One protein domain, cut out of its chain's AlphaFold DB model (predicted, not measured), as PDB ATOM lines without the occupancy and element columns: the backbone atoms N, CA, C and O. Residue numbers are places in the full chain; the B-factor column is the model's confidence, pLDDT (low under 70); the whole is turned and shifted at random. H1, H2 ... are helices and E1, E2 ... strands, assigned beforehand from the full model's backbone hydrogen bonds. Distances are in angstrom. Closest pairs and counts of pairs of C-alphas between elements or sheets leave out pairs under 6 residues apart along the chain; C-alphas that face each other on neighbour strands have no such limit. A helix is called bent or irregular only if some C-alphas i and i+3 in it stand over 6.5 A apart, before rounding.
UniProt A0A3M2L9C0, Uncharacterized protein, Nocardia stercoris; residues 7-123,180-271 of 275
ATOM      1  N   THR A   7     102.872 111.314 124.571       84.69
ATOM      2  CA  THR A   7     102.097 112.270 125.383       84.69
ATOM      3  C   THR A   7     101.748 113.522 124.585       84.69
ATOM      4  O   THR A   7     100.613 113.982 124.628       84.69
ATOM      5  N   TYR A   8     102.705 114.052 123.819       82.94
ATOM      6  CA  TYR A   8     102.487 115.245 123.004       82.94
ATOM      7  C   TYR A   8     101.397 115.058 121.929       82.94
ATOM      8  O   TYR A   8     100.414 115.797 121.974       82.94
ATOM      9  N   PRO A   9     101.483 114.074 121.008       85.56
ATOM     10  CA  PRO A   9     100.447 113.894 119.989       85.56
ATOM     11  C   PRO A   9      99.068 113.569 120.582       85.56
ATOM     12  O   PRO A   9      98.055 113.983 120.021       85.56
ATOM     13  N   LEU A  10      99.008 112.885 121.731       88.25
ATOM     14  CA  LEU A  10      97.747 112.597 122.417       88.25
ATOM     15  C   LEU A  10      97.091 113.876 122.962       88.25
ATOM     16  O   LEU A  10      95.914 114.108 122.699       88.25
ATOM     17  N   TRP A  11      97.855 114.743 123.633       88.88
ATOM     18  CA  TRP A  11      97.355 116.041 124.102       88.88
ATOM     19  C   TRP A  11      96.857 116.928 122.962       88.88
ATOM     20  O   TRP A  11      95.794 117.533 123.080       88.88
ATOM     21  N   ILE A  12      97.589 116.980 121.847       89.81
ATOM     22  CA  ILE A  12      97.175 117.772 120.683       89.81
ATOM     23  C   ILE A  12      95.899 117.200 120.046       89.81
ATOM     24  O   ILE A  12      95.020 117.964 119.660       89.81
ATOM     25  N   THR A  13      95.757 115.873 119.986       90.69
ATOM     26  CA  THR A  13      94.528 115.222 119.498       90.69
ATOM     27  C   THR A  13      93.327 115.593 120.367       90.69
ATOM     28  O   THR A  13      92.300 116.008 119.838       90.69
ATOM     29  N   ILE A  14      93.466 115.519 121.695       92.38
ATOM     30  CA  ILE A  14      92.412 115.931 122.636       92.38
ATOM     31  C   ILE A  14      92.063 117.412 122.441       92.38
ATOM     32  O   ILE A  14      90.887 117.749 122.345       92.38
ATOM     33  N   GLY A  15      93.068 118.287 122.331       91.69
ATOM     34  CA  GLY A  15      92.857 119.718 122.108       91.69
ATOM     35  C   GLY A  15      92.103 120.017 120.808       91.69
ATOM     36  O   GLY A  15      91.166 120.811 120.815       91.69
ATOM     37  N   ALA A  16      92.455 119.349 119.706       92.56
ATOM     38  CA  ALA A  16      91.775 119.528 118.425       92.56
ATOM     39  C   ALA A  16      90.311 119.056 118.464       92.56
ATOM     40  O   ALA A  16      89.428 119.734 117.937       92.56
ATOM     41  N   LEU A  17      90.036 117.934 119.137       94.88
ATOM     42  CA  LEU A  17      88.671 117.442 119.334       94.88
ATOM     43  C   LEU A  17      87.848 118.376 120.225       94.88
ATOM     44  O   LEU A  17      86.696 118.655 119.904       94.88
ATOM     45  N   ALA A  18      88.441 118.910 121.298       95.75
ATOM     46  CA  ALA A  18      87.783 119.882 122.167       95.75
ATOM     47  C   ALA A  18      87.394 121.158 121.404       95.75
ATOM     48  O   ALA A  18      86.300 121.678 121.606       95.75
ATOM     49  N   ILE A  19      88.246 121.625 120.483       94.25
ATOM     50  CA  ILE A  19      87.937 122.762 119.604       94.25
ATOM     51  C   ILE A  19      86.749 122.445 118.690       94.25
ATOM     52  O   ILE A  19      85.842 123.267 118.585       94.25
ATOM     53  N   CYS A  20      86.712 121.262 118.068       92.50
ATOM     54  CA  CYS A  20      85.567 120.858 117.244       92.50
ATOM     55  C   CYS A  20      84.271 120.832 118.072       92.50
ATOM     56  O   CYS A  20      83.245 121.349 117.640       92.50
ATOM     57  N   LEU A  21      84.333 120.276 119.287       94.38
ATOM     58  CA  LEU A  21      83.180 120.155 120.178       94.38
ATOM     59  C   LEU A  21      82.679 121.519 120.680       94.38
ATOM     60  O   LEU A  21      81.476 121.717 120.810       94.38
ATOM     61  N   ALA A  22      83.588 122.466 120.928       95.56
ATOM     62  CA  ALA A  22      83.252 123.816 121.379       95.56
ATOM     63  C   ALA A  22      82.504 124.637 120.316       95.56
ATOM     64  O   ALA A  22      81.704 125.499 120.672       95.56
ATOM     65  N   TRP A  23      82.746 124.368 119.028       94.00
ATOM     66  CA  TRP A  23      82.068 125.054 117.923       94.00
ATOM     67  C   TRP A  23      80.731 124.422 117.526       94.00
ATOM     68  O   TRP A  23      79.901 125.104 116.931       94.00
ATOM     69  N   ALA A  24      80.483 123.161 117.896       93.12
ATOM     70  CA  ALA A  24      79.267 122.442 117.516       93.12
ATOM     71  C   ALA A  24      77.946 123.151 117.899       93.12
ATOM     72  O   ALA A  24      77.045 123.158 117.065       93.12
ATOM     73  N   PRO A  25      77.797 123.799 119.077       94.62
ATOM     74  CA  PRO A  25      76.548 124.482 119.440       94.62
ATOM     75  C   PRO A  25      76.217 125.720 118.595       94.62
ATOM     76  O   PRO A  25      75.091 126.202 118.651       94.62
ATOM     77  N   PHE A  26      77.195 126.264 117.864       89.50
ATOM     78  CA  PHE A  26      77.033 127.472 117.047       89.50
ATOM     79  C   PHE A  26      76.796 127.162 115.568       89.50
ATOM     80  O   PHE A  26      76.574 128.093 114.796       89.50
ATOM     81  N   GLY A  27      76.889 125.888 115.178       88.06
ATOM     82  CA  GLY A  27      76.740 125.459 113.798       88.06
ATOM     83  C   GLY A  27      75.314 125.053 113.449       88.06
ATOM     84  O   GLY A  27      74.579 124.525 114.285       88.06
ATOM     85  N   ASP A  28      74.938 125.256 112.190       90.44
ATOM     86  CA  ASP A  28      73.800 124.552 111.598       90.44
ATOM     87  C   ASP A  28      74.119 123.056 111.372       90.44
ATOM     88  O   ASP A  28      75.190 122.550 111.723       90.44
ATOM     89  N   SER A  29      73.167 122.309 110.810       91.06
ATOM     90  CA  SER A  29      73.329 120.862 110.609       91.06
ATOM     91  C   SER A  29      74.477 120.506 109.658       91.06
ATOM     92  O   SER A  29      75.170 119.516 109.905       91.06
ATOM     93  N   ASP A  30      74.723 121.316 108.626       88.56
ATOM     94  CA  ASP A  30      75.797 121.078 107.660       88.56
ATOM     95  C   ASP A  30      77.164 121.352 108.303       88.56
ATOM     96  O   ASP A  30      78.094 120.545 108.195       88.56
ATOM     97  N   GLN A  31      77.267 122.426 109.085       89.81
ATOM     98  CA  GLN A  31      78.467 122.767 109.848       89.81
ATOM     99  C   GLN A  31      78.774 121.724 110.930       89.81
ATOM    100  O   GLN A  31      79.924 121.310 111.090       89.81
ATOM    101  N   VAL A  32      77.760 121.228 111.646       91.75
ATOM    102  CA  VAL A  32      77.933 120.144 112.625       91.75
ATOM    103  C   VAL A  32      78.377 118.847 111.942       91.75
ATOM    104  O   VAL A  32      79.288 118.181 112.442       91.75
ATOM    105  N   ALA A  33      77.807 118.498 110.783       91.44
ATOM    106  CA  ALA A  33      78.232 117.330 110.007       91.44
ATOM    107  C   ALA A  33      79.695 117.448 109.545       91.44
ATOM    108  O   ALA A  33      80.461 116.478 109.605       91.44
ATOM    109  N   MET A  34      80.123 118.649 109.152       89.88
ATOM    110  CA  MET A  34      81.517 118.931 108.818       89.88
ATOM    111  C   MET A  34      82.437 118.765 110.037       89.88
ATOM    112  O   MET A  34      83.446 118.062 109.947       89.88
ATOM    113  N   LEU A  35      82.092 119.351 111.188       92.31
ATOM    114  CA  LEU A  35      82.865 119.209 112.430       92.31
ATOM    115  C   LEU A  35      82.988 117.739 112.853       92.31
ATOM    116  O   LEU A  35      84.075 117.288 113.219       92.31
ATOM    117  N   ALA A  36      81.900 116.971 112.741       93.56
ATOM    118  CA  ALA A  36      81.899 115.536 113.002       93.56
ATOM    119  C   ALA A  36      82.824 114.780 112.033       93.56
ATOM    120  O   ALA A  36      83.594 113.916 112.456       93.56
ATOM    121  N   THR A  37      82.816 115.143 110.749       94.75
ATOM    122  CA  THR A  37      83.712 114.568 109.733       94.75
ATOM    123  C   THR A  37      85.179 114.846 110.061       94.75
ATOM    124  O   THR A  37      86.002 113.929 110.041       94.75
ATOM    125  N   VAL A  38      85.521 116.083 110.433       92.56
ATOM    126  CA  VAL A  38      86.881 116.451 110.858       92.56
ATOM    127  C   VAL A  38      87.291 115.657 112.100       92.56
ATOM    128  O   VAL A  38      88.381 115.084 112.125       92.56
ATOM    129  N   ALA A  39      86.413 115.547 113.100       93.31
ATOM    130  CA  ALA A  39      86.669 114.758 114.302       93.31
ATOM    131  C   ALA A  39      86.903 113.268 113.985       93.31
ATOM    132  O   ALA A  39      87.830 112.663 114.528       93.31
ATOM    133  N   LEU A  40      86.128 112.681 113.065       95.31
ATOM    134  CA  LEU A  40      86.314 111.300 112.609       95.31
ATOM    135  C   LEU A  40      87.636 111.103 111.865       95.31
ATOM    136  O   LEU A  40      88.320 110.109 112.107       95.31
ATOM    137  N   ILE A  41      88.040 112.045 111.007       93.12
ATOM    138  CA  ILE A  41      89.356 112.016 110.350       93.12
ATOM    139  C   ILE A  41      90.469 112.065 111.402       93.12
ATOM    140  O   ILE A  41      91.417 111.275 111.337       93.12
ATOM    141  N   ILE A  42      90.336 112.953 112.392       92.62
ATOM    142  CA  ILE A  42      91.290 113.097 113.495       92.62
ATOM    143  C   ILE A  42      91.419 111.786 114.271       92.62
ATOM    144  O   ILE A  42      92.531 111.284 114.460       92.62
ATOM    145  N   LEU A  43      90.298 111.199 114.691       92.69
ATOM    146  CA  LEU A  43      90.266 109.940 115.432       92.69
ATOM    147  C   LEU A  43      90.792 108.771 114.596       92.69
ATOM    148  O   LEU A  43      91.663 108.035 115.060       92.69
ATOM    149  N   GLY A  44      90.319 108.622 113.360       91.69
ATOM    150  CA  GLY A  44      90.695 107.530 112.467       91.69
ATOM    151  C   GLY A  44      92.185 107.542 112.144       91.69
ATOM    152  O   GLY A  44      92.866 106.525 112.292       91.69
ATOM    153  N   TYR A  45      92.731 108.705 111.781       89.25
ATOM    154  CA  TYR A  45      94.157 108.818 111.492       89.25
ATOM    155  C   TYR A  45      95.012 108.694 112.757       89.25
ATOM    156  O   TYR A  45      96.044 108.026 112.719       89.25
ATOM    157  N   SER A  46      94.593 109.262 113.892       86.38
ATOM    158  CA  SER A  46      95.330 109.112 115.158       86.38
ATOM    159  C   SER A  46      95.350 107.658 115.629       86.38
ATOM    160  O   SER A  46      96.406 107.154 116.011       86.38
ATOM    161  N   GLY A  47      94.215 106.962 115.524       85.12
ATOM    162  CA  GLY A  47      94.089 105.533 115.791       85.12
ATOM    163  C   GLY A  47      95.000 104.714 114.885       85.12
ATOM    164  O   GLY A  47      95.842 103.976 115.386       85.12
ATOM    165  N   PHE A  48      94.938 104.931 113.567       85.44
ATOM    166  CA  PHE A  48      95.840 104.293 112.603       85.44
ATOM    167  C   PHE A  48      97.321 104.525 112.948       85.44
ATOM    168  O   PHE A  48      98.127 103.592 112.941       85.44
ATOM    169  N   ARG A  49      97.698 105.760 113.295       82.94
ATOM    170  CA  ARG A  49      99.076 106.123 113.664       82.94
ATOM    171  C   ARG A  49      99.525 105.449 114.955       82.94
ATOM    172  O   ARG A  49     100.672 105.007 115.025       82.94
ATOM    173  N   LEU A  50      98.642 105.343 115.944       81.12
ATOM    174  CA  LEU A  50      98.907 104.622 117.183       81.12
ATOM    175  C   LEU A  50      99.029 103.115 116.928       81.12
ATOM    176  O   LEU A  50      99.956 102.490 117.438       81.12
ATOM    177  N   SER A  51      98.179 102.544 116.071       80.69
ATOM    178  CA  SER A  51      98.281 101.147 115.646       80.69
ATOM    179  C   SER A  51      99.622 100.860 114.974       80.69
ATOM    180  O   SER A  51     100.254  99.870 115.313       80.69
ATOM    181  N   VAL A  52     100.106 101.738 114.086       78.38
ATOM    182  CA  VAL A  52     101.439 101.602 113.466       78.38
ATOM    183  C   VAL A  52     102.563 101.737 114.498       78.38
ATOM    184  O   VAL A  52     103.535 100.991 114.431       78.38
ATOM    185  N   ALA A  53     102.434 102.650 115.463       76.50
ATOM    186  CA  ALA A  53     103.439 102.852 116.510       76.50
ATOM    187  C   ALA A  53     103.558 101.661 117.473       76.50
ATOM    188  O   ALA A  53     104.629 101.405 118.023       76.50
ATOM    189  N   LEU A  54     102.451 100.949 117.686       74.69
ATOM    190  CA  LEU A  54     102.371  99.765 118.539       74.69
ATOM    191  C   LEU A  54     102.533  98.456 117.754       74.69
ATOM    192  O   LEU A  54     102.676  97.393 118.365       74.69
ATOM    193  N   ALA A  55     102.516  98.515 116.420       70.75
ATOM    194  CA  ALA A  55     102.648  97.344 115.575       70.75
ATOM    195  C   ALA A  55     104.038  96.704 115.743       70.75
ATOM    196  O   ALA A  55     105.052  97.405 115.821       70.75
ATOM    197  N   PRO A  56     104.117  95.363 115.763       63.16
ATOM    198  CA  PRO A  56     105.390  94.667 115.850       63.16
ATOM    199  C   PRO A  56     106.264  94.965 114.627       63.16
ATOM    200  O   PRO A  56     105.831  94.815 113.482       63.16
ATOM    201  N   VAL A  57     107.527  95.329 114.863       65.00
ATOM    202  CA  VAL A  57     108.535  95.524 113.810       65.00
ATOM    203  C   VAL A  57     109.020  94.146 113.348       65.00
ATOM    204  O   VAL A  57     110.112  93.700 113.666       65.00
ATOM    205  N   ARG A  58     108.178  93.421 112.605       59.28
ATOM    206  CA  ARG A  58     108.394  92.002 112.248       59.28
ATOM    207  C   ARG A  58     109.530  91.732 111.244       59.28
ATOM    208  O   ARG A  58     109.628  90.618 110.746       59.28
ATOM    209  N   ARG A  59     110.342  92.728 110.871       62.38
ATOM    210  CA  ARG A  59     111.263  92.631 109.713       62.38
ATOM    211  C   ARG A  59     112.752  92.724 110.040       62.38
ATOM    212  O   ARG A  59     113.560  92.635 109.116       62.38
ATOM    213  N   VAL A  60     113.107  92.927 111.304       62.97
ATOM    214  CA  VAL A  60     114.492  92.955 111.782       62.97
ATOM    215  C   VAL A  60     114.516  92.184 113.096       62.97
ATOM    216  O   VAL A  60     113.663  92.414 113.948       62.97
ATOM    217  N   SER A  61     115.434  91.234 113.229       64.12
ATOM    218  CA  SER A  61     115.607  90.417 114.428       64.12
ATOM    219  C   SER A  61     117.082  90.386 114.791       64.12
ATOM    220  O   SER A  61     117.915  90.218 113.903       64.12
ATOM    221  N   GLY A  62     117.380  90.511 116.081       68.12
ATOM    222  CA  GLY A  62     118.747  90.536 116.593       68.12
ATOM    223  C   GLY A  62     119.255  91.946 116.887       68.12
ATOM    224  O   GLY A  62     118.504  92.924 116.846       68.12
ATOM    225  N   GLN A  63     120.535  92.013 117.235       72.50
ATOM    226  CA  GLN A  63     121.256  93.247 117.512       72.50
ATOM    227  C   GLN A  63     121.766  93.848 116.201       72.50
ATOM    228  O   GLN A  63     122.440  93.173 115.427       72.50
ATOM    229  N   VAL A  64     121.411  95.103 115.938       76.44
ATOM    230  CA  VAL A  64     121.790  95.811 114.710       76.44
ATOM    231  C   VAL A  64     122.397  97.154 115.102       76.44
ATOM    232  O   VAL A  64     121.811  97.833 115.946       76.44
ATOM    233  N   PRO A  65     123.538  97.565 114.528       78.56
ATOM    234  CA  PRO A  65     124.069  98.901 114.757       78.56
ATOM    235  C   PRO A  65     123.098  99.947 114.196       78.56
ATOM    236  O   PRO A  65     122.595  99.843 113.072       78.56
ATOM    237  N   VAL A  66     122.809 100.949 115.018       80.44
ATOM    238  CA  VAL A  66     121.834 101.994 114.746       80.44
ATOM    239  C   VAL A  66     122.445 103.362 114.962       80.44
ATOM    240  O   VAL A  66     123.110 103.647 115.958       80.44
ATOM    241  N   ARG A  67     122.132 104.251 114.029       82.12
ATOM    242  CA  ARG A  67     122.488 105.658 114.100       82.12
ATOM    243  C   ARG A  67     121.236 106.508 113.977       82.12
ATOM    244  O   ARG A  67     120.405 106.292 113.096       82.12
ATOM    245  N   ARG A  68     121.089 107.501 114.851       81.81
ATOM    246  CA  ARG A  68     120.041 108.511 114.692       81.81
ATOM    247  C   ARG A  68     120.458 109.509 113.618       81.81
ATOM    248  O   ARG A  68     121.518 110.122 113.717       81.81
ATOM    249  N   ILE A  69     119.562 109.732 112.669       83.19
ATOM    250  CA  ILE A  69     119.665 110.786 111.668       83.19
ATOM    251  C   ILE A  69     118.434 111.675 111.767       83.19
ATOM    252  O   ILE A  69     117.297 111.207 111.800       83.19
ATOM    253  N   ARG A  70     118.645 112.984 111.803       84.06
ATOM    254  CA  ARG A  70     117.579 113.969 111.683       84.06
ATOM    255  C   ARG A  70     117.446 114.366 110.220       84.06
ATOM    256  O   ARG A  70     118.398 114.803 109.590       84.06
ATOM    257  N   GLN A  71     116.245 114.257 109.683       85.31
ATOM    258  CA  GLN A  71     115.920 114.692 108.337       85.31
ATOM    259  C   GLN A  71     115.177 116.023 108.402       85.31
ATOM    260  O   GLN A  71     114.146 116.134 109.063       85.31
ATOM    261  N   GLN A  72     115.684 117.020 107.682       83.38
ATOM    262  CA  GLN A  72     115.033 118.307 107.485       83.38
ATOM    263  C   GLN A  72     114.571 118.426 106.030       83.38
ATOM    264  O   GLN A  72     115.370 118.391 105.092       83.38
ATOM    265  N   HIS A  73     113.263 118.587 105.835       76.69
ATOM    266  CA  HIS A  73     112.668 118.790 104.519       76.69
ATOM    267  C   HIS A  73     111.579 119.857 104.585       76.69
ATOM    268  O   HIS A  73     110.518 119.663 105.182       76.69
ATOM    269  N   ARG A  74     111.851 120.999 103.938       80.44
ATOM    270  CA  ARG A  74     111.031 122.217 104.023       80.44
ATOM    271  C   ARG A  74     110.849 122.638 105.490       80.44
ATOM    272  O   ARG A  74     111.839 122.816 106.192       80.44
ATOM    273  N   LEU A  75     109.605 122.775 105.943       70.44
ATOM    274  CA  LEU A  75     109.243 123.180 107.306       70.44
ATOM    275  C   LEU A  75     109.131 121.996 108.279       70.44
ATOM    276  O   LEU A  75     108.781 122.180 109.438       70.44
ATOM    277  N   LEU A  76     109.398 120.769 107.818       70.00
ATOM    278  CA  LEU A  76     109.258 119.570 108.634       70.00
ATOM    279  C   LEU A  76     110.628 118.977 108.956       70.00
ATOM    280  O   LEU A  76     111.454 118.731 108.077       70.00
ATOM    281  N   SER A  77     110.834 118.721 110.242       79.00
ATOM    282  CA  SER A  77     111.975 117.990 110.781       79.00
ATOM    283  C   SER A  77     111.473 116.657 111.336       79.00
ATOM    284  O   SER A  77     110.422 116.619 111.981       79.00
ATOM    285  N   ARG A  78     112.180 115.556 111.063       83.50
ATOM    286  CA  ARG A  78     111.849 114.211 111.558       83.50
ATOM    287  C   ARG A  78     113.092 113.454 111.996       83.50
ATOM    288  O   ARG A  78     114.130 113.529 111.349       83.50
ATOM    289  N   SER A  79     112.941 112.646 113.040       85.06
ATOM    290  CA  SER A  79     113.957 111.680 113.456       85.06
ATOM    291  C   SER A  79     113.805 110.357 112.700       85.06
ATOM    292  O   SER A  79     112.710 109.796 112.590       85.06
ATOM    293  N   TRP A  80     114.933 109.849 112.225       84.12
ATOM    294  CA  TRP A  80     115.101 108.553 111.586       84.12
ATOM    295  C   TRP A  80     116.169 107.753 112.328       84.12
ATOM    296  O   TRP A  80     117.113 108.313 112.884       84.12
ATOM    297  N   LEU A  81     116.018 106.435 112.322       84.56
ATOM    298  CA  LEU A  81     117.067 105.495 112.682       84.56
ATOM    299  C   LEU A  81     117.578 104.843 111.395       84.56
ATOM    300  O   LEU A  81     116.804 104.208 110.672       84.56
ATOM    301  N   GLU A  82     118.858 105.039 111.108       86.00
ATOM    302  CA  GLU A  82     119.610 104.299 110.100       86.00
ATOM    303  C   GLU A  82     120.045 102.973 110.728       86.00
ATOM    304  O   GLU A  82     120.687 102.959 111.777       86.00
ATOM    305  N   LEU A  83     119.630 101.869 110.114       84.75
ATOM    306  CA  LEU A  83     119.924 100.501 110.525       84.75
ATOM    307  C   LEU A  83     120.876  99.894 109.500       84.75
ATOM    308  O   LEU A  83     120.507  99.802 108.323       84.75
ATOM    309  N   ASP A  84     122.049  99.440 109.932       81.31
ATOM    310  CA  ASP A  84     122.953  98.699 109.050       81.31
ATOM    311  C   ASP A  84     122.679  97.197 109.170       81.31
ATOM    312  O   ASP A  84     123.087  96.539 110.125       81.31
ATOM    313  N   THR A  85     121.882  96.662 108.242       79.06
ATOM    314  CA  THR A  85     121.496  95.245 108.242       79.06
ATOM    315  C   THR A  85     122.287  94.474 107.195       79.06
ATOM    316  O   THR A  85     122.700  95.040 106.189       79.06
ATOM    317  N   ALA A  86     122.394  93.150 107.340       72.56
ATOM    318  CA  ALA A  86     123.038  92.289 106.337       72.56
ATOM    319  C   ALA A  86     122.449  92.432 104.912       72.56
ATOM    320  O   ALA A  86     123.112  92.119 103.931       72.56
ATOM    321  N   GLY A  87     121.206  92.918 104.787       71.62
ATOM    322  CA  GLY A  87     120.544  93.210 103.510       71.62
ATOM    323  C   GLY A  87     120.679  94.661 103.036       71.62
ATOM    324  O   GLY A  87     119.872  95.094 102.213       71.62
ATOM    325  N   GLY A  88     121.625  95.421 103.589       78.94
ATOM    326  CA  GLY A  88     121.855  96.836 103.305       78.94
ATOM    327  C   GLY A  88     121.220  97.789 104.321       78.94
ATOM    328  O   GLY A  88     120.588  97.384 105.307       78.94
ATOM    329  N   ARG A  89     121.382  99.089 104.057       84.88
ATOM    330  CA  ARG A  89     120.885 100.168 104.919       84.88
ATOM    331  C   ARG A  89     119.365 100.245 104.891       84.88
ATOM    332  O   ARG A  89     118.747 100.295 103.826       84.88
ATOM    333  N   ARG A  90     118.753 100.299 106.072       84.94
ATOM    334  CA  ARG A  90     117.308 100.490 106.234       84.94
ATOM    335  C   ARG A  90     117.010 101.687 107.124       84.94
ATOM    336  O   ARG A  90     117.747 101.987 108.051       84.94
ATOM    337  N   TRP A  91     115.889 102.341 106.857       85.88
ATOM    338  CA  TRP A  91     115.519 103.614 107.465       85.88
ATOM    339  C   TRP A  91     114.194 103.479 108.206       85.88
ATOM    340  O   TRP A  91     113.153 103.228 107.590       85.88
ATOM    341  N   LEU A  92     114.220 103.647 109.529       85.31
ATOM    342  CA  LEU A  92     113.036 103.577 110.382       85.31
ATOM    343  C   LEU A  92     112.669 104.981 110.884       85.31
ATOM    344  O   LEU A  92     113.423 105.557 111.667       85.31
ATOM    345  N   PRO A  93     111.524 105.553 110.479       84.75
ATOM    346  CA  PRO A  93     111.067 106.812 111.050       84.75
ATOM    347  C   PRO A  93     110.588 106.569 112.486       84.75
ATOM    348  O   PRO A  93     109.900 105.579 112.751       84.75
ATOM    349  N   VAL A  94     110.924 107.464 113.417       82.81
ATOM    350  CA  VAL A  94     110.586 107.324 114.847       82.81
ATOM    351  C   VAL A  94     109.940 108.589 115.401       82.81
ATOM    352  O   VAL A  94     110.094 109.671 114.834       82.81
ATOM    353  N   TYR A  95     109.153 108.462 116.471       78.44
ATOM    354  CA  TYR A  95     108.685 109.632 117.217       78.44
ATOM    355  C   TYR A  95     109.852 110.257 117.975       78.44
ATOM    356  O   TYR A  95     110.726 109.550 118.476       78.44
ATOM    357  N   PHE A  96     109.852 111.585 118.071       77.25
ATOM    358  CA  PHE A  96     110.872 112.286 118.831       77.25
ATOM    359  C   PHE A  96     110.783 111.938 120.325       77.25
ATOM    360  O   PHE A  96     109.769 112.187 120.986       77.25
ATOM    361  N   ASP A  97     111.888 111.420 120.850       72.94
ATOM    362  CA  ASP A  97     112.149 111.223 122.270       72.94
ATOM    363  C   ASP A  97     113.378 112.075 122.632       72.94
ATOM    364  O   ASP A  97     114.390 111.991 121.934       72.94
ATOM    365  N   PRO A  98     113.327 112.922 123.676       65.88
ATOM    366  CA  PRO A  98     114.469 113.745 124.068       65.88
ATOM    367  C   PRO A  98     115.747 112.942 124.344       65.88
ATOM    368  O   PRO A  98     116.832 113.467 124.113       65.88
ATOM    369  N   ALA A  99     115.648 111.678 124.764       66.81
ATOM    370  CA  ALA A  99     116.816 110.822 124.954       66.81
ATOM    371  C   ALA A  99     117.542 110.493 123.633       66.81
ATOM    372  O   ALA A  99     118.742 110.236 123.644       66.81
ATOM    373  N   LEU A 100     116.862 110.582 122.479       65.00
ATOM    374  CA  LEU A 100     117.485 110.443 121.155       65.00
ATOM    375  C   LEU A 100     118.487 111.564 120.854       65.00
ATOM    376  O   LEU A 100     119.414 111.362 120.077       65.00
ATOM    377  N   VAL A 101     118.334 112.744 121.460       67.75
ATOM    378  CA  VAL A 101     119.239 113.882 121.217       67.75
ATOM    379  C   VAL A 101     120.641 113.599 121.749       67.75
ATOM    380  O   VAL A 101     121.624 114.022 121.149       67.75
ATOM    381  N   THR A 102     120.738 112.844 122.838       64.81
ATOM    382  CA  THR A 102     122.002 112.542 123.518       64.81
ATOM    383  C   THR A 102     122.603 111.202 123.118       64.81
ATOM    384  O   THR A 102     123.683 110.874 123.594       64.81
ATOM    385  N   LEU A 103     121.917 110.421 122.280       64.62
ATOM    386  CA  LEU A 103     122.320 109.058 121.947       64.62
ATOM    387  C   LEU A 103     123.484 109.035 120.941       64.62
ATOM    388  O   LEU A 103     123.298 109.470 119.798       64.62
ATOM    389  N   PRO A 104     124.665 108.514 121.314       64.00
ATOM    390  CA  PRO A 104     125.699 108.193 120.337       64.00
ATOM    391  C   PRO A 104     125.253 107.021 119.443       64.00
ATOM    392  O   PRO A 104     124.222 106.387 119.685       64.00
ATOM    393  N   SER A 105     126.026 106.729 118.393       60.81
ATOM    394  CA  SER A 105     125.843 105.508 117.597       60.81
ATOM    395  C   SER A 105     125.865 104.292 118.520       60.81
ATOM    396  O   SER A 105     126.773 104.154 119.338       60.81
ATOM    397  N   THR A 106     124.849 103.441 118.422       67.81
ATOM    398  CA  THR A 106     124.599 102.406 119.425       67.81
ATOM    399  C   THR A 106     123.962 101.173 118.800       67.81
ATOM    400  O   THR A 106     123.521 101.212 117.655       67.81
ATOM    401  N   THR A 107     123.886 100.073 119.534       64.56
ATOM    402  CA  THR A 107     123.249  98.850 119.043       64.56
ATOM    403  C   THR A 107     121.778  98.848 119.446       64.56
ATOM    404  O   THR A 107     121.444  99.074 120.604       64.56
ATOM    405  N   ALA A 108     120.865  98.593 118.511       68.62
ATOM    406  CA  ALA A 108     119.467  98.343 118.848       68.62
ATOM    407  C   ALA A 108     119.199  96.846 118.916       68.62
ATOM    408  O   ALA A 108     119.526  96.102 117.991       68.62
ATOM    409  N   GLU A 109     118.529  96.423 119.980       70.25
ATOM    410  CA  GLU A 109     117.904  95.115 120.054       70.25
ATOM    411  C   GLU A 109     116.482  95.204 119.496       70.25
ATOM    412  O   GLU A 109     115.617  95.932 120.003       70.25
ATOM    413  N   PHE A 110     116.235  94.449 118.428       66.12
ATOM    414  CA  PHE A 110     114.905  94.297 117.859       66.12
ATOM    415  C   PHE A 110     114.207  93.092 118.490       66.12
ATOM    416  O   PHE A 110     114.411  91.944 118.092       66.12
ATOM    417  N   GLY A 111     113.361  93.366 119.482       61.41
ATOM    418  CA  GLY A 111     112.455  92.394 120.083       61.41
ATOM    419  C   GLY A 111     111.119  92.297 119.336       61.41
ATOM    420  O   GLY A 111     110.763  93.151 118.523       61.41
ATOM    421  N   ARG A 112     110.316  91.280 119.679       55.53
ATOM    422  CA  ARG A 112     109.041  90.937 119.008       55.53
ATOM    423  C   ARG A 112     108.101  92.139 118.802       55.53
ATOM    424  O   ARG A 112     107.507  92.268 117.736       55.53
ATOM    425  N   ASN A 113     108.028  93.036 119.794       52.94
ATOM    426  CA  ASN A 113     107.197  94.251 119.784       52.94
ATOM    427  C   ASN A 113     107.963  95.496 120.278       52.94
ATOM    428  O   ASN A 113     107.369  96.399 120.881       52.94
ATOM    429  N   ARG A 114     109.296  95.532 120.166       63.94
ATOM    430  CA  ARG A 114     110.069  96.597 120.810       63.94
ATOM    431  C   ARG A 114     111.403  96.853 120.124       63.94
ATOM    432  O   ARG A 114     112.147  95.913 119.892       63.94
ATOM    433  N   VAL A 115     111.689  98.126 119.863       63.91
ATOM    434  CA  VAL A 115     113.036  98.594 119.533       63.91
ATOM    435  C   VAL A 115     113.618  99.171 120.812       63.91
ATOM    436  O   VAL A 115     113.108 100.173 121.326       63.91
ATOM    437  N   GLU A 116     114.614  98.490 121.364       74.88
ATOM    438  CA  GLU A 116     115.362  98.975 122.519       74.88
ATOM    439  C   GLU A 116     116.764  99.341 122.068       74.88
ATOM    440  O   GLU A 116     117.494  98.500 121.556       74.88
ATOM    441  N   LEU A 117     117.131 100.605 122.235       68.38
ATOM    442  CA  LEU A 117     118.515 101.016 122.065       68.38
ATOM    443  C   LEU A 117     119.274 100.563 123.311       68.38
ATOM    444  O   LEU A 117     118.884 100.904 124.432       68.38
ATOM    445  N   LEU A 118     120.293  99.739 123.096       67.81
ATOM    446  CA  LEU A 118     121.212  99.261 124.111       67.81
ATOM    447  C   LEU A 118     122.372 100.237 124.148       67.81
ATOM    448  O   LEU A 118     123.230 100.167 123.279       67.81
ATOM    449  N   ASP A 119     122.414 101.114 125.147       62.53
ATOM    450  CA  ASP A 119     123.607 101.916 125.404       62.53
ATOM    451  C   ASP A 119     124.756 101.002 125.860       62.53
ATOM    452  O   ASP A 119     124.987 100.784 127.049       62.53
ATOM    453  N   THR A 120     125.427 100.371 124.901       51.41
ATOM    454  CA  THR A 120     126.753  99.798 125.089       51.41
ATOM    455  C   THR A 120     127.688 100.986 125.184       51.41
ATOM    456  O   THR A 120     128.038 101.560 124.151       51.41
ATOM    457  N   GLY A 121     128.021 101.403 126.407       48.62
ATOM    458  CA  GLY A 121     129.053 102.407 126.632       48.62
ATOM    459  C   GLY A 121     130.275 102.032 125.804       48.62
ATOM    460  O   GLY A 121     130.858 100.997 126.076       48.62
ATOM    461  N   GLN A 122     130.527 102.826 124.757       42.03
ATOM    462  CA  GLN A 122     131.503 102.658 123.674       42.03
ATOM    463  C   GLN A 122     131.758 101.216 123.178       42.03
ATOM    464  O   GLN A 122     132.249 100.379 123.926       42.03
ATOM    465  N   PRO A 123     131.632 100.921 121.865       40.97
ATOM    466  CA  PRO A 123     132.535  99.922 121.319       40.97
ATOM    467  C   PRO A 123     133.938 100.468 121.581       40.97
ATOM    468  O   PRO A 123     134.295 101.540 121.083       40.97
ATOM    469  N   SER A 180     121.487 101.330 129.552       57.09
ATOM    470  CA  SER A 180     120.393 102.288 129.484       57.09
ATOM    471  C   SER A 180     119.519 101.908 128.303       57.09
ATOM    472  O   SER A 180     119.777 102.255 127.156       57.09
ATOM    473  N   ARG A 181     118.482 101.130 128.598       66.81
ATOM    474  CA  ARG A 181     117.533 100.598 127.625       66.81
ATOM    475  C   ARG A 181     116.520 101.683 127.247       66.81
ATOM    476  O   ARG A 181     115.595 101.957 128.014       66.81
ATOM    477  N   LEU A 182     116.682 102.319 126.080       72.12
ATOM    478  CA  LEU A 182     115.721 103.317 125.585       72.12
ATOM    479  C   LEU A 182     114.713 102.680 124.627       72.12
ATOM    480  O   LEU A 182     115.079 102.161 123.574       72.12
ATOM    481  N   ARG A 183     113.423 102.779 124.959       73.44
ATOM    482  CA  ARG A 183     112.338 102.309 124.093       73.44
ATOM    483  C   ARG A 183     111.977 103.364 123.056       73.44
ATOM    484  O   ARG A 183     111.464 104.421 123.408       73.44
ATOM    485  N   VAL A 184     112.151 103.034 121.779       75.50
ATOM    486  CA  VAL A 184     111.792 103.926 120.670       75.50
ATOM    487  C   VAL A 184     110.511 103.444 119.991       75.50
ATOM    488  O   VAL A 184     110.300 102.243 119.815       75.50
ATOM    489  N   TYR A 185     109.646 104.388 119.605       78.38
ATOM    490  CA  TYR A 185     108.384 104.097 118.924       78.38
ATOM    491  C   TYR A 185     108.465 104.478 117.444       78.38
ATOM    492  O   TYR A 185     108.723 105.650 117.138       78.38
ATOM    493  N   PRO A 186     108.229 103.533 116.517       81.00
ATOM    494  CA  PRO A 186     108.226 103.836 115.097       81.00
ATOM    495  C   PRO A 186     107.084 104.798 114.764       81.00
ATOM    496  O   PRO A 186     105.960 104.676 115.247       81.00
ATOM    497  N   SER A 187     107.372 105.766 113.905       78.00
ATOM    498  CA  SER A 187     106.401 106.714 113.367       78.00
ATOM    499  C   SER A 187     106.020 106.363 111.924       78.00
ATOM    500  O   SER A 187     105.455 107.191 111.212       78.00
ATOM    501  N   GLY A 188     106.309 105.145 111.461       80.56
ATOM    502  CA  GLY A 188     105.997 104.678 110.111       80.56
ATOM    503  C   GLY A 188     106.685 103.355 109.754       80.56
ATOM    504  O   GLY A 188     107.414 102.800 110.577       80.56
ATOM    505  N   PRO A 189     106.450 102.840 108.532       80.25
ATOM    506  CA  PRO A 189     107.054 101.596 108.072       80.25
ATOM    507  C   PRO A 189     108.562 101.747 107.843       80.25
ATOM    508  O   PRO A 189     109.046 102.823 107.487       80.25
ATOM    509  N   LEU A 190     109.283 100.635 107.990       81.94
ATOM    510  CA  LEU A 190     110.694 100.527 107.630       81.94
ATOM    511  C   LEU A 190     110.874 100.701 106.116       81.94
ATOM    512  O   LEU A 190     110.140 100.094 105.332       81.94
ATOM    513  N   ARG A 191     111.850 101.515 105.705       84.25
ATOM    514  CA  ARG A 191     112.114 101.844 104.298       84.25
ATOM    515  C   ARG A 191     113.497 101.363 103.873       84.25
ATOM    516  O   ARG A 191     114.425 101.364 104.673       84.25
ATOM    517  N   ASN A 192     113.628 101.014 102.597       84.50
ATOM    518  CA  ASN A 192     114.908 100.638 101.978       84.50
ATOM    519  C   ASN A 192     115.557 101.809 101.218       84.50
ATOM    520  O   ASN A 192     116.646 101.673 100.682       84.50
ATOM    521  N   SER A 193     114.864 102.945 101.132       83.81
ATOM    522  CA  SER A 193     115.317 104.149 100.437       83.81
ATOM    523  C   SER A 193     115.657 105.238 101.442       83.81
ATOM    524  O   SER A 193     114.903 105.434 102.403       83.81
ATOM    525  N   GLU A 194     116.713 105.991 101.160       85.19
ATOM    526  CA  GLU A 194     117.109 107.154 101.950       85.19
ATOM    527  C   GLU A 194     115.982 108.209 102.022       85.19
ATOM    528  O   GLU A 194     115.267 108.434 101.035       85.19
ATOM    529  N   PRO A 195     115.753 108.839 103.190       84.75
ATOM    530  CA  PRO A 195     114.781 109.913 103.330       84.75
ATOM    531  C   PRO A 195     115.158 111.133 102.484       84.75
ATOM    532  O   PRO A 195     116.288 111.600 102.511       84.75
ATOM    533  N   VAL A 196     114.181 111.712 101.783       82.12
ATOM    534  CA  VAL A 196     114.400 112.926 100.981       82.12
ATOM    535  C   VAL A 196     114.700 114.149 101.856       82.12
ATOM    536  O   VAL A 196     114.055 114.354 102.884       82.12
ATOM    537  N   GLY A 197     115.594 115.030 101.410       85.56
ATOM    538  CA  GLY A 197     115.936 116.279 102.101       85.56
ATOM    539  C   GLY A 197     117.338 116.265 102.702       85.56
ATOM    540  O   GLY A 197     118.156 115.417 102.371       85.56
ATOM    541  N   ARG A 198     117.625 117.242 103.566       85.38
ATOM    542  CA  ARG A 198     118.928 117.346 104.224       85.38
ATOM    543  C   ARG A 198     118.961 116.395 105.414       85.38
ATOM    544  O   ARG A 198     118.132 116.525 106.317       85.38
ATOM    545  N   LEU A 199     119.926 115.483 105.424       85.69
ATOM    546  CA  LEU A 199     120.217 114.639 106.575       85.69
ATOM    547  C   LEU A 199     121.240 115.334 107.478       85.69
ATOM    548  O   LEU A 199     122.213 115.922 107.010       85.69
ATOM    549  N   VAL A 200     120.960 115.323 108.774       82.19
ATOM    550  CA  VAL A 200     121.783 115.897 109.833       82.19
ATOM    551  C   VAL A 200     122.052 114.790 110.833       82.19
ATOM    552  O   VAL A 200     121.129 114.225 111.423       82.19
ATOM    553  N   ASP A 201     123.323 114.488 111.021       78.56
ATOM    554  CA  ASP A 201     123.753 113.406 111.890       78.56
ATOM    555  C   ASP A 201     123.810 113.841 113.353       78.56
ATOM    556  O   ASP A 201     124.039 115.013 113.665       78.56
ATOM    557  N   ASN A 202     123.605 112.888 114.265       69.44
ATOM    558  CA  ASN A 202     123.816 113.143 115.686       69.44
ATOM    559  C   ASN A 202     125.320 113.345 115.974       69.44
ATOM    560  O   ASN A 202     126.154 112.758 115.276       69.44
ATOM    561  N   PRO A 203     125.694 114.152 116.986       65.94
ATOM    562  CA  PRO A 203     127.094 114.322 117.353       65.94
ATOM    563  C   PRO A 203     127.731 112.973 117.709       65.94
ATOM    564  O   PRO A 203     127.155 112.165 118.434       65.94
ATOM    565  N   SER A 204     128.943 112.745 117.200       65.94
ATOM    566  CA  SER A 204     129.711 111.510 117.405       65.94
ATOM    567  C   SER A 204     130.263 111.356 118.825       65.94
ATOM    568  O   SER A 204     130.714 110.274 119.191       65.94
ATOM    569  N   ARG A 205     130.219 112.421 119.635       56.84
ATOM    570  CA  ARG A 205     130.568 112.401 121.058       56.84
ATOM    571  C   ARG A 205     129.433 112.992 121.891       56.84
ATOM    572  O   ARG A 205     128.834 113.983 121.457       56.84
ATOM    573  N   PRO A 206     129.166 112.447 123.091       63.12
ATOM    574  CA  PRO A 206     128.281 113.085 124.055       63.12
ATOM    575  C   PRO A 206     128.748 114.522 124.312       63.12
ATOM    576  O   PRO A 206     129.858 114.755 124.784       63.12
ATOM    577  N   THR A 207     127.926 115.506 123.949       61.06
ATOM    578  CA  THR A 207     128.218 116.914 124.245       61.06
ATOM    579  C   THR A 207     127.776 117.236 125.673       61.06
ATOM    580  O   THR A 207     126.673 116.814 126.031       61.06
ATOM    581  N   PRO A 208     128.541 118.022 126.455       63.56
ATOM    582  CA  PRO A 208     128.169 118.380 127.827       63.56
ATOM    583  C   PRO A 208     126.780 119.043 127.906       63.56
ATOM    584  O   PRO A 208     125.971 118.673 128.752       63.56
ATOM    585  N   ASP A 209     126.422 119.887 126.930       66.00
ATOM    586  CA  ASP A 209     125.098 120.537 126.870       66.00
ATOM    587  C   ASP A 209     123.980 119.637 126.300       66.00
ATOM    588  O   ASP A 209     122.866 120.097 126.033       66.00
ATOM    589  N   GLY A 210     124.256 118.359 126.024       64.56
ATOM    590  CA  GLY A 210     123.308 117.460 125.360       64.56
ATOM    591  C   GLY A 210     122.003 117.313 126.146       64.56
ATOM    592  O   GLY A 210     120.915 117.355 125.567       64.56
ATOM    593  N   ALA A 211     122.110 117.225 127.473       66.81
ATOM    594  CA  ALA A 211     120.967 117.147 128.376       66.81
ATOM    595  C   ALA A 211     120.130 118.438 128.370       66.81
ATOM    596  O   ALA A 211     118.898 118.378 128.351       66.81
ATOM    597  N   GLU A 212     120.773 119.606 128.316       70.81
ATOM    598  CA  GLU A 212     120.083 120.897 128.259       70.81
ATOM    599  C   GLU A 212     119.356 121.092 126.925       70.81
ATOM    600  O   GLU A 212     118.194 121.507 126.902       70.81
ATOM    601  N   ARG A 213     119.983 120.712 125.803       68.19
ATOM    602  CA  ARG A 213     119.348 120.743 124.475       68.19
ATOM    603  C   ARG A 213     118.171 119.771 124.391       68.19
ATOM    604  O   ARG A 213     117.117 120.136 123.865       68.19
ATOM    605  N   ALA A 214     118.298 118.574 124.966       68.62
ATOM    606  CA  ALA A 214     117.204 117.610 125.083       68.62
ATOM    607  C   ALA A 214     116.043 118.158 125.939       68.62
ATOM    608  O   ALA A 214     114.868 118.041 125.568       68.62
ATOM    609  N   ALA A 215     116.355 118.831 127.050       70.69
ATOM    610  CA  ALA A 215     115.365 119.488 127.897       70.69
ATOM    611  C   ALA A 215     114.673 120.652 127.166       70.69
ATOM    612  O   ALA A 215     113.449 120.764 127.204       70.69
ATOM    613  N   ALA A 216     115.413 121.476 126.420       68.56
ATOM    614  CA  ALA A 216     114.849 122.560 125.618       68.56
ATOM    615  C   ALA A 216     113.955 122.040 124.475       68.56
ATOM    616  O   ALA A 216     112.879 122.590 124.229       68.56
ATOM    617  N   ALA A 217     114.358 120.963 123.795       69.12
ATOM    618  CA  ALA A 217     113.592 120.307 122.730       69.12
ATOM    619  C   ALA A 217     112.334 119.578 123.241       69.12
ATOM    620  O   ALA A 217     111.348 119.428 122.518       69.12
ATOM    621  N   SER A 218     112.308 119.156 124.507       69.88
ATOM    622  CA  SER A 218     111.113 118.552 125.110       69.88
ATOM    623  C   SER A 218     110.056 119.565 125.568       69.88
ATOM    624  O   SER A 218     108.938 119.155 125.879       69.88
ATOM    625  N   ARG A 219     110.345 120.879 125.549       77.44
ATOM    626  CA  ARG A 219     109.388 121.904 125.997       77.44
ATOM    627  C   ARG A 219     108.135 121.926 125.106       77.44
ATOM    628  O   ARG A 219     108.253 122.202 123.908       77.44
ATOM    629  N   PRO A 220     106.923 121.750 125.673       72.19
ATOM    630  CA  PRO A 220     105.682 121.691 124.897       72.19
ATOM    631  C   PRO A 220     105.420 122.986 124.121       72.19
ATOM    632  O   PRO A 220     104.992 122.932 122.972       72.19
ATOM    633  N   ARG A 221     105.784 124.146 124.689       77.56
ATOM    634  CA  ARG A 221     105.699 125.446 124.004       77.56
ATOM    635  C   ARG A 221     106.557 125.496 122.738       77.56
ATOM    636  O   ARG A 221     106.102 126.004 121.724       77.56
ATOM    637  N   ARG A 222     107.783 124.963 122.779       77.62
ATOM    638  CA  ARG A 222     108.686 124.966 121.616       77.62
ATOM    639  C   ARG A 222     108.153 124.062 120.506       77.62
ATOM    640  O   ARG A 222     108.172 124.462 119.351       77.62
ATOM    641  N   ARG A 223     107.629 122.887 120.868       79.44
ATOM    642  CA  ARG A 223     106.979 121.967 119.921       79.44
ATOM    643  C   ARG A 223     105.760 122.603 119.261       79.44
ATOM    644  O   ARG A 223     105.685 122.640 118.041       79.44
ATOM    645  N   LEU A 224     104.883 123.205 120.067       80.44
ATOM    646  CA  LEU A 224     103.696 123.895 119.571       80.44
ATOM    647  C   LEU A 224     104.049 125.036 118.609       80.44
ATOM    648  O   LEU A 224     103.413 125.159 117.573       80.44
ATOM    649  N   LEU A 225     105.070 125.843 118.919       82.88
ATOM    650  CA  LEU A 225     105.502 126.944 118.050       82.88
ATOM    651  C   LEU A 225     106.006 126.466 116.681       82.88
ATOM    652  O   LEU A 225     105.752 127.129 115.680       82.88
ATOM    653  N   LEU A 226     106.714 125.334 116.627       79.62
ATOM    654  CA  LEU A 226     107.198 124.770 115.364       79.62
ATOM    655  C   LEU A 226     106.056 124.159 114.547       79.62
ATOM    656  O   LEU A 226     105.980 124.382 113.341       79.62
ATOM    657  N   ASP A 227     105.123 123.471 115.203       81.75
ATOM    658  CA  ASP A 227     103.955 122.889 114.535       81.75
ATOM    659  C   ASP A 227     102.964 123.973 114.058       81.75
ATOM    660  O   ASP A 227     102.316 123.824 113.014       81.75
ATOM    661  N   ALA A 228     102.905 125.111 114.761       82.31
ATOM    662  CA  ALA A 228     102.048 126.250 114.436       82.31
ATOM    663  C   ALA A 228     102.422 126.969 113.131       82.31
ATOM    664  O   ALA A 228     101.612 127.737 112.619       82.31
ATOM    665  N   GLN A 229     103.588 126.708 112.528       82.94
ATOM    666  CA  GLN A 229     103.941 127.288 111.222       82.94
ATOM    667  C   GLN A 229     102.899 126.967 110.139       82.94
ATOM    668  O   GLN A 229     102.642 127.772 109.248       82.94
ATOM    669  N   SER A 230     102.258 125.800 110.244       81.25
ATOM    670  CA  SER A 230     101.202 125.364 109.325       81.25
ATOM    671  C   SER A 230      99.875 126.125 109.487       81.25
ATOM    672  O   SER A 230      99.048 126.108 108.575       81.25
ATOM    673  N   VAL A 231      99.685 126.853 110.594       89.38
ATOM    674  CA  VAL A 231      98.458 127.611 110.906       89.38
ATOM    675  C   VAL A 231      98.266 128.814 109.981       89.38
ATOM    676  O   VAL A 231      97.147 129.289 109.828       89.38
ATOM    677  N   VAL A 232      99.316 129.273 109.291       88.25
ATOM    678  CA  VAL A 232      99.233 130.401 108.344       88.25
ATOM    679  C   VAL A 232      98.197 130.160 107.235       88.25
ATOM    680  O   VAL A 232      97.601 131.111 106.738       88.25
ATOM    681  N   ALA A 233      97.926 128.900 106.875       87.62
ATOM    682  CA  ALA A 233      96.905 128.558 105.883       87.62
ATOM    683  C   ALA A 233      95.462 128.610 106.430       87.62
ATOM    684  O   ALA A 233      94.513 128.645 105.649       87.62
ATOM    685  N   ALA A 234      95.273 128.618 107.751       92.75
ATOM    686  CA  ALA A 234      93.956 128.495 108.370       92.75
ATOM    687  C   ALA A 234      93.003 129.663 108.048       92.75
ATOM    688  O   ALA A 234      91.856 129.384 107.702       92.75
ATOM    689  N   PRO A 235      93.435 130.943 108.059       92.75
ATOM    690  CA  PRO A 235      92.561 132.050 107.667       92.75
ATOM    691  C   PRO A 235      92.129 131.970 106.201       92.75
ATOM    692  O   PRO A 235      91.008 132.334 105.876       92.75
ATOM    693  N   ILE A 236      92.990 131.457 105.313       92.94
ATOM    694  CA  ILE A 236      92.659 131.278 103.892       92.94
ATOM    695  C   ILE A 236      91.533 130.249 103.749       92.94
ATOM    696  O   ILE A 236      90.576 130.483 103.016       92.94
ATOM    697  N   LEU A 237      91.614 129.140 104.490       91.00
ATOM    698  CA  LEU A 237      90.550 128.136 104.537       91.00
ATOM    699  C   LEU A 237      89.256 128.699 105.140       91.00
ATOM    700  O   LEU A 237      88.178 128.419 104.624       91.00
ATOM    701  N   GLY A 238      89.353 129.530 106.183       90.31
ATOM    702  CA  GLY A 238      88.196 130.214 106.765       90.31
ATOM    703  C   GLY A 238      87.523 131.196 105.801       90.31
ATOM    704  O   GLY A 238      86.297 131.240 105.728       90.31
ATOM    705  N   LEU A 239      88.303 131.956 105.026       92.56
ATOM    706  CA  LEU A 239      87.777 132.853 103.991       92.56
ATOM    707  C   LEU A 239      87.120 132.077 102.849       92.56
ATOM    708  O   LEU A 239      86.037 132.453 102.405       92.56
ATOM    709  N   LEU A 240      87.751 130.990 102.395       90.25
ATOM    710  CA  LEU A 240      87.179 130.109 101.378       90.25
ATOM    711  C   LEU A 240      85.825 129.555 101.833       90.25
ATOM    712  O   LEU A 240      84.887 129.546 101.045       90.25
ATOM    713  N   TRP A 241      85.720 129.153 103.102       88.50
ATOM    714  CA  TRP A 241      84.474 128.645 103.670       88.50
ATOM    715  C   TRP A 241      83.344 129.675 103.604       88.50
ATOM    716  O   TRP A 241      82.265 129.384 103.098       88.50
ATOM    717  N   ILE A 242      83.599 130.905 104.053       92.44
ATOM    718  CA  ILE A 242      82.602 131.981 103.967       92.44
ATOM    719  C   ILE A 242      82.215 132.269 102.523       92.44
ATOM    720  O   ILE A 242      81.044 132.504 102.241       92.44
ATOM    721  N   TYR A 243      83.188 132.262 101.613       89.19
ATOM    722  CA  TYR A 243      82.926 132.503 100.203       89.19
ATOM    723  C   TYR A 243      81.960 131.464  99.613       89.19
ATOM    724  O   TYR A 243      81.108 131.824  98.806       89.19
ATOM    725  N   THR A 244      82.071 130.196 100.019       89.19
ATOM    726  CA  THR A 244      81.210 129.119  99.511       89.19
ATOM    727  C   THR A 244      79.866 129.006 100.226       89.19
ATOM    728  O   THR A 244      78.880 128.682  99.575       89.19
ATOM    729  N   ASP A 245      79.825 129.258 101.537       86.94
ATOM    730  CA  ASP A 245      78.673 128.960 102.407       86.94
ATOM    731  C   ASP A 245      77.905 130.223 102.855       86.94
ATOM    732  O   ASP A 245      76.876 130.153 103.517       86.94
ATOM    733  N   GLY A 246      78.397 131.421 102.511       81.31
ATOM    734  CA  GLY A 246      77.731 132.693 102.821       81.31
ATOM    735  C   GLY A 246      77.736 133.085 104.308       81.31
ATOM    736  O   GLY A 246      76.933 133.918 104.728       81.31
ATOM    737  N   GLY A 247      78.625 132.498 105.115       82.75
ATOM    738  CA  GLY A 247      78.676 132.694 106.567       82.75
ATOM    739  C   GLY A 247      79.188 134.067 107.036       82.75
ATOM    740  O   GLY A 247      79.974 134.740 106.375       82.75
ATOM    741  N   GLY A 248      78.774 134.483 108.236       87.62
ATOM    742  CA  GLY A 248      79.256 135.710 108.877       87.62
ATOM    743  C   GLY A 248      80.594 135.552 109.615       87.62
ATOM    744  O   GLY A 248      81.257 134.515 109.574       87.62
ATOM    745  N   PHE A 249      80.971 136.576 110.383       89.81
ATOM    746  CA  PHE A 249      82.190 136.560 111.204       89.81
ATOM    747  C   PHE A 249      82.311 135.355 112.169       89.81
ATOM    748  O   PHE A 249      83.410 134.813 112.289       89.81
ATOM    749  N   PRO A 250      81.242 134.863 112.831       88.19
ATOM    750  CA  PRO A 250      81.350 133.660 113.661       88.19
ATOM    751  C   PRO A 250      81.776 132.414 112.869       88.19
ATOM    752  O   PRO A 250      82.630 131.662 113.337       88.19
ATOM    753  N   ALA A 251      81.263 132.240 111.646       87.75
ATOM    754  CA  ALA A 251      81.639 131.132 110.767       87.75
ATOM    755  C   ALA A 251      83.110 131.236 110.329       87.75
ATOM    756  O   ALA A 251      83.830 130.238 110.347       87.75
ATOM    757  N   PHE A 252      83.592 132.453 110.037       91.62
ATOM    758  CA  PHE A 252      85.017 132.709 109.789       91.62
ATOM    759  C   PHE A 252      85.900 132.217 110.937       91.62
ATOM    760  O   PHE A 252      86.880 131.496 110.727       91.62
ATOM    761  N   ALA A 253      85.568 132.663 112.152       93.12
ATOM    762  CA  ALA A 253      86.351 132.405 113.346       93.12
ATOM    763  C   ALA A 253      86.353 130.909 113.670       93.12
ATOM    764  O   ALA A 253      87.416 130.350 113.955       93.12
ATOM    765  N   GLY A 254      85.198 130.249 113.543       89.56
ATOM    766  CA  GLY A 254      85.066 128.805 113.701       89.56
ATOM    767  C   GLY A 254      85.907 128.028 112.698       89.56
ATOM    768  O   GLY A 254      86.801 127.280 113.101       89.56
ATOM    769  N   ALA A 255      85.703 128.271 111.401       91.06
ATOM    770  CA  ALA A 255      86.430 127.585 110.335       91.06
ATOM    771  C   ALA A 255      87.950 127.784 110.451       91.06
ATOM    772  O   ALA A 255      88.717 126.824 110.375       91.06
ATOM    773  N   THR A 256      88.394 129.014 110.727       94.19
ATOM    774  CA  THR A 256      89.817 129.330 110.926       94.19
ATOM    775  C   THR A 256      90.389 128.600 112.141       94.19
ATOM    776  O   THR A 256      91.473 128.025 112.064       94.19
ATOM    777  N   THR A 257      89.672 128.578 113.264       94.00
ATOM    778  CA  THR A 257      90.161 127.937 114.496       94.00
ATOM    779  C   THR A 257      90.243 126.418 114.341       94.00
ATOM    780  O   THR A 257      91.235 125.807 114.743       94.00
ATOM    781  N   VAL A 258      89.243 125.800 113.708       92.62
ATOM    782  CA  VAL A 258      89.231 124.357 113.423       92.62
ATOM    783  C   VAL A 258      90.340 123.990 112.436       92.62
ATOM    784  O   VAL A 258      91.080 123.033 112.678       92.62
ATOM    785  N   ALA A 259      90.533 124.775 111.372       92.25
ATOM    786  CA  ALA A 259      91.619 124.565 110.417       92.25
ATOM    787  C   ALA A 259      93.004 124.705 111.073       92.25
ATOM    788  O   ALA A 259      93.891 123.886 110.825       92.25
ATOM    789  N   ALA A 260      93.185 125.691 111.956       92.50
ATOM    790  CA  ALA A 260      94.412 125.869 112.727       92.50
ATOM    791  C   ALA A 260      94.690 124.659 113.635       92.50
ATOM    792  O   ALA A 260      95.802 124.126 113.642       92.50
ATOM    793  N   ALA A 261      93.671 124.191 114.359       90.38
ATOM    794  CA  ALA A 261      93.769 123.020 115.222       90.38
ATOM    795  C   ALA A 261      94.129 121.754 114.430       90.38
ATOM    796  O   ALA A 261      95.017 121.004 114.836       90.38
ATOM    797  N   ALA A 262      93.492 121.548 113.274       90.38
ATOM    798  CA  ALA A 262      93.776 120.429 112.384       90.38
ATOM    799  C   ALA A 262      95.211 120.481 111.830       90.38
ATOM    800  O   ALA A 262      95.883 119.451 111.777       90.38
ATOM    801  N   ALA A 263      95.713 121.665 111.470       89.00
ATOM    802  CA  ALA A 263      97.075 121.840 110.968       89.00
ATOM    803  C   ALA A 263      98.133 121.478 112.029       89.00
ATOM    804  O   ALA A 263      99.037 120.677 111.764       89.00
ATOM    805  N   VAL A 264      97.963 121.975 113.260       87.94
ATOM    806  CA  VAL A 264      98.833 121.639 114.404       87.94
ATOM    807  C   VAL A 264      98.753 120.148 114.737       87.94
ATOM    808  O   VAL A 264      99.784 119.492 114.898       87.94
ATOM    809  N   TRP A 265      97.542 119.583 114.790       90.62
ATOM    810  CA  TRP A 265      97.337 118.151 115.009       90.62
ATOM    811  C   TRP A 265      98.058 117.298 113.969       90.62
ATOM    812  O   TRP A 265      98.748 116.338 114.326       90.62
ATOM    813  N   PHE A 266      97.967 117.672 112.696       86.31
ATOM    814  CA  PHE A 266      98.589 116.925 111.616       86.31
ATOM    815  C   PHE A 266     100.122 116.925 111.697       86.31
ATOM    816  O   PHE A 266     100.751 115.895 111.425       86.31
ATOM    817  N   ALA A 267     100.734 118.046 112.089       83.75
ATOM    818  CA  ALA A 267     102.175 118.133 112.321       83.75
ATOM    819  C   ALA A 267     102.608 117.248 113.507       83.75
ATOM    820  O   ALA A 267     103.492 116.394 113.353       83.75
ATOM    821  N   ALA A 268     101.906 117.356 114.637       83.94
ATOM    822  CA  ALA A 268     102.208 116.620 115.861       83.94
ATOM    823  C   ALA A 268     102.079 115.095 115.685       83.94
ATOM    824  O   ALA A 268     102.991 114.336 116.031       83.94
ATOM    825  N   ILE A 269     100.978 114.614 115.093       83.12
ATOM    826  CA  ILE A 269     100.721 113.173 114.909       83.12
ATOM    827  C   ILE A 269     101.690 112.529 113.899       83.12
ATOM    828  O   ILE A 269     101.923 111.313 113.894       83.12
ATOM    829  N   ARG A 270     102.299 113.344 113.032       79.81
ATOM    830  CA  ARG A 270     103.342 112.919 112.093       79.81
ATOM    831  C   ARG A 270     104.721 112.762 112.739       79.81
ATOM    832  O   ARG A 270     105.600 112.214 112.072       79.81
ATOM    833  N   GLY A 271     104.879 113.147 114.006       74.19
ATOM    834  CA  GLY A 271     106.115 112.995 114.771       74.19
ATOM    835  C   GLY A 271     107.160 114.048 114.413       74.19
ATOM    836  O   GLY A 271     108.290 113.685 114.090       74.19
TER     837      GLY A 271
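Overview. This is residues 7 to 123 and 180 to 271 of the 275 residues of an uncharacterized protein of Nocardia stercoris (UniProt A0A3M2L9C0). You are looking at an elongated model with two lobes: at one end a bundle of three long helices, H1, H2 and H6, side by side, with the arm H5b packing slantwise on H6; at the other end a strongly twisted sheet of seven strands, folded at a bend in E1. H3 and H4 pack on each other beside the sheet, and H5a runs from there back to H6. The printed part has 209 residues, with six named helices and seven named strands in the order H1 H2 E1 E2 E3 H3 E4 E5 E6 E7 H4 H5 H6. The class is mixed, helices and strands, and the neighbour strands are antiparallel. It is only just compact, close to loose, with a radius of gyration of the C-alphas of 20.2 A and spans of 66 by 36 by 27 A.

Along the chain. Find C-alpha 7 at (102.097, 112.270, 125.383); from there H1 runs to residue 26, 30.5 A, and is irregular, with C-alphas 22 and 25 7.0 A apart. H2, residues 29 to 54, measures 36.8 A. Next come E1, residues 62 to 73, 31.3 A; E2, 76 to 85, 27.2 A; E3, 88 to 94; H3, 98 to 102; E4, 106 to 111; and E5, 114 to 118. After the cut look for E6, 181 to 184, E7, 198 to 201, and H4, 210 to 217. H5, residues 220 to 245, was assigned as one helix by its hydrogen bonds but is bent, with C-alphas 232 and 235 6.9 A apart: its arms are H5a, 220 to 232, and H5b, 235 to 245. H6, residues 249 to 269, 30.1 A, ends at C-alpha 269, (100.721, 113.173, 114.909).

Arrangement. H1 and H2 form a helical hairpin, closest at the C-alphas of Ala 24 and Val 32, 5.6 A. H1 touches H6 at a shallow tilt of 17 degrees, closest at the C-alphas of Pro 9 and Ile 269, 5.1 A. H5b touches H6 at a steep tilt of 50 degrees, closest at the C-alphas of Gly 238 and Thr 256, 4.6 A. E1, E2 and E3 are a meander, each strand the antiparallel neighbour of the one before; look at N 69 and O 80, 2.8 A, and N 81 and O 92, 2.8 A. E1 bends by 56 degrees at residue 65; E2 lies on one side of it, E4, with N 66 and O 106 at 2.7 A, and E7, with N 200 and O 70 at 2.7 A, on the other side. E5 pairs with E4, N 109 and O 116 at 2.8 A, and with E6, N 117 and O 182 at 2.9 A. H3 is on the sheet at a height of 8.4 A, over none of its strands, and touches H4, closest at the C-alphas of Pro 98 and Ala 214, 4.8 A. H5a only grazes the sheet with residues 226 to 230, and touches H6, closest at the C-alphas of Val 231 and Ala 260, 4.8 A. Every O i to N i+4 pair is within hydrogen-bond range in H2, H4, H5b and H6; in H1 14 of 16 are, in H5a 5 of 9, and in H3 0 of 1, beside 2 of 2 O i to N i+3 pairs.

Size, cuts and confidence. The two C-alphas farthest apart, those of Pro 123 and Gly 246, are 66.5 A apart. Residues 124 to 179 are not printed, and C-alphas 123 and 180 are 14.8 A apart across the cut. The link from E6 to E7, 13 residues, is long. The mean pLDDT of the printed part is 80.0; 48 residues are under 70, among them 98 to 108 and 202 to 211.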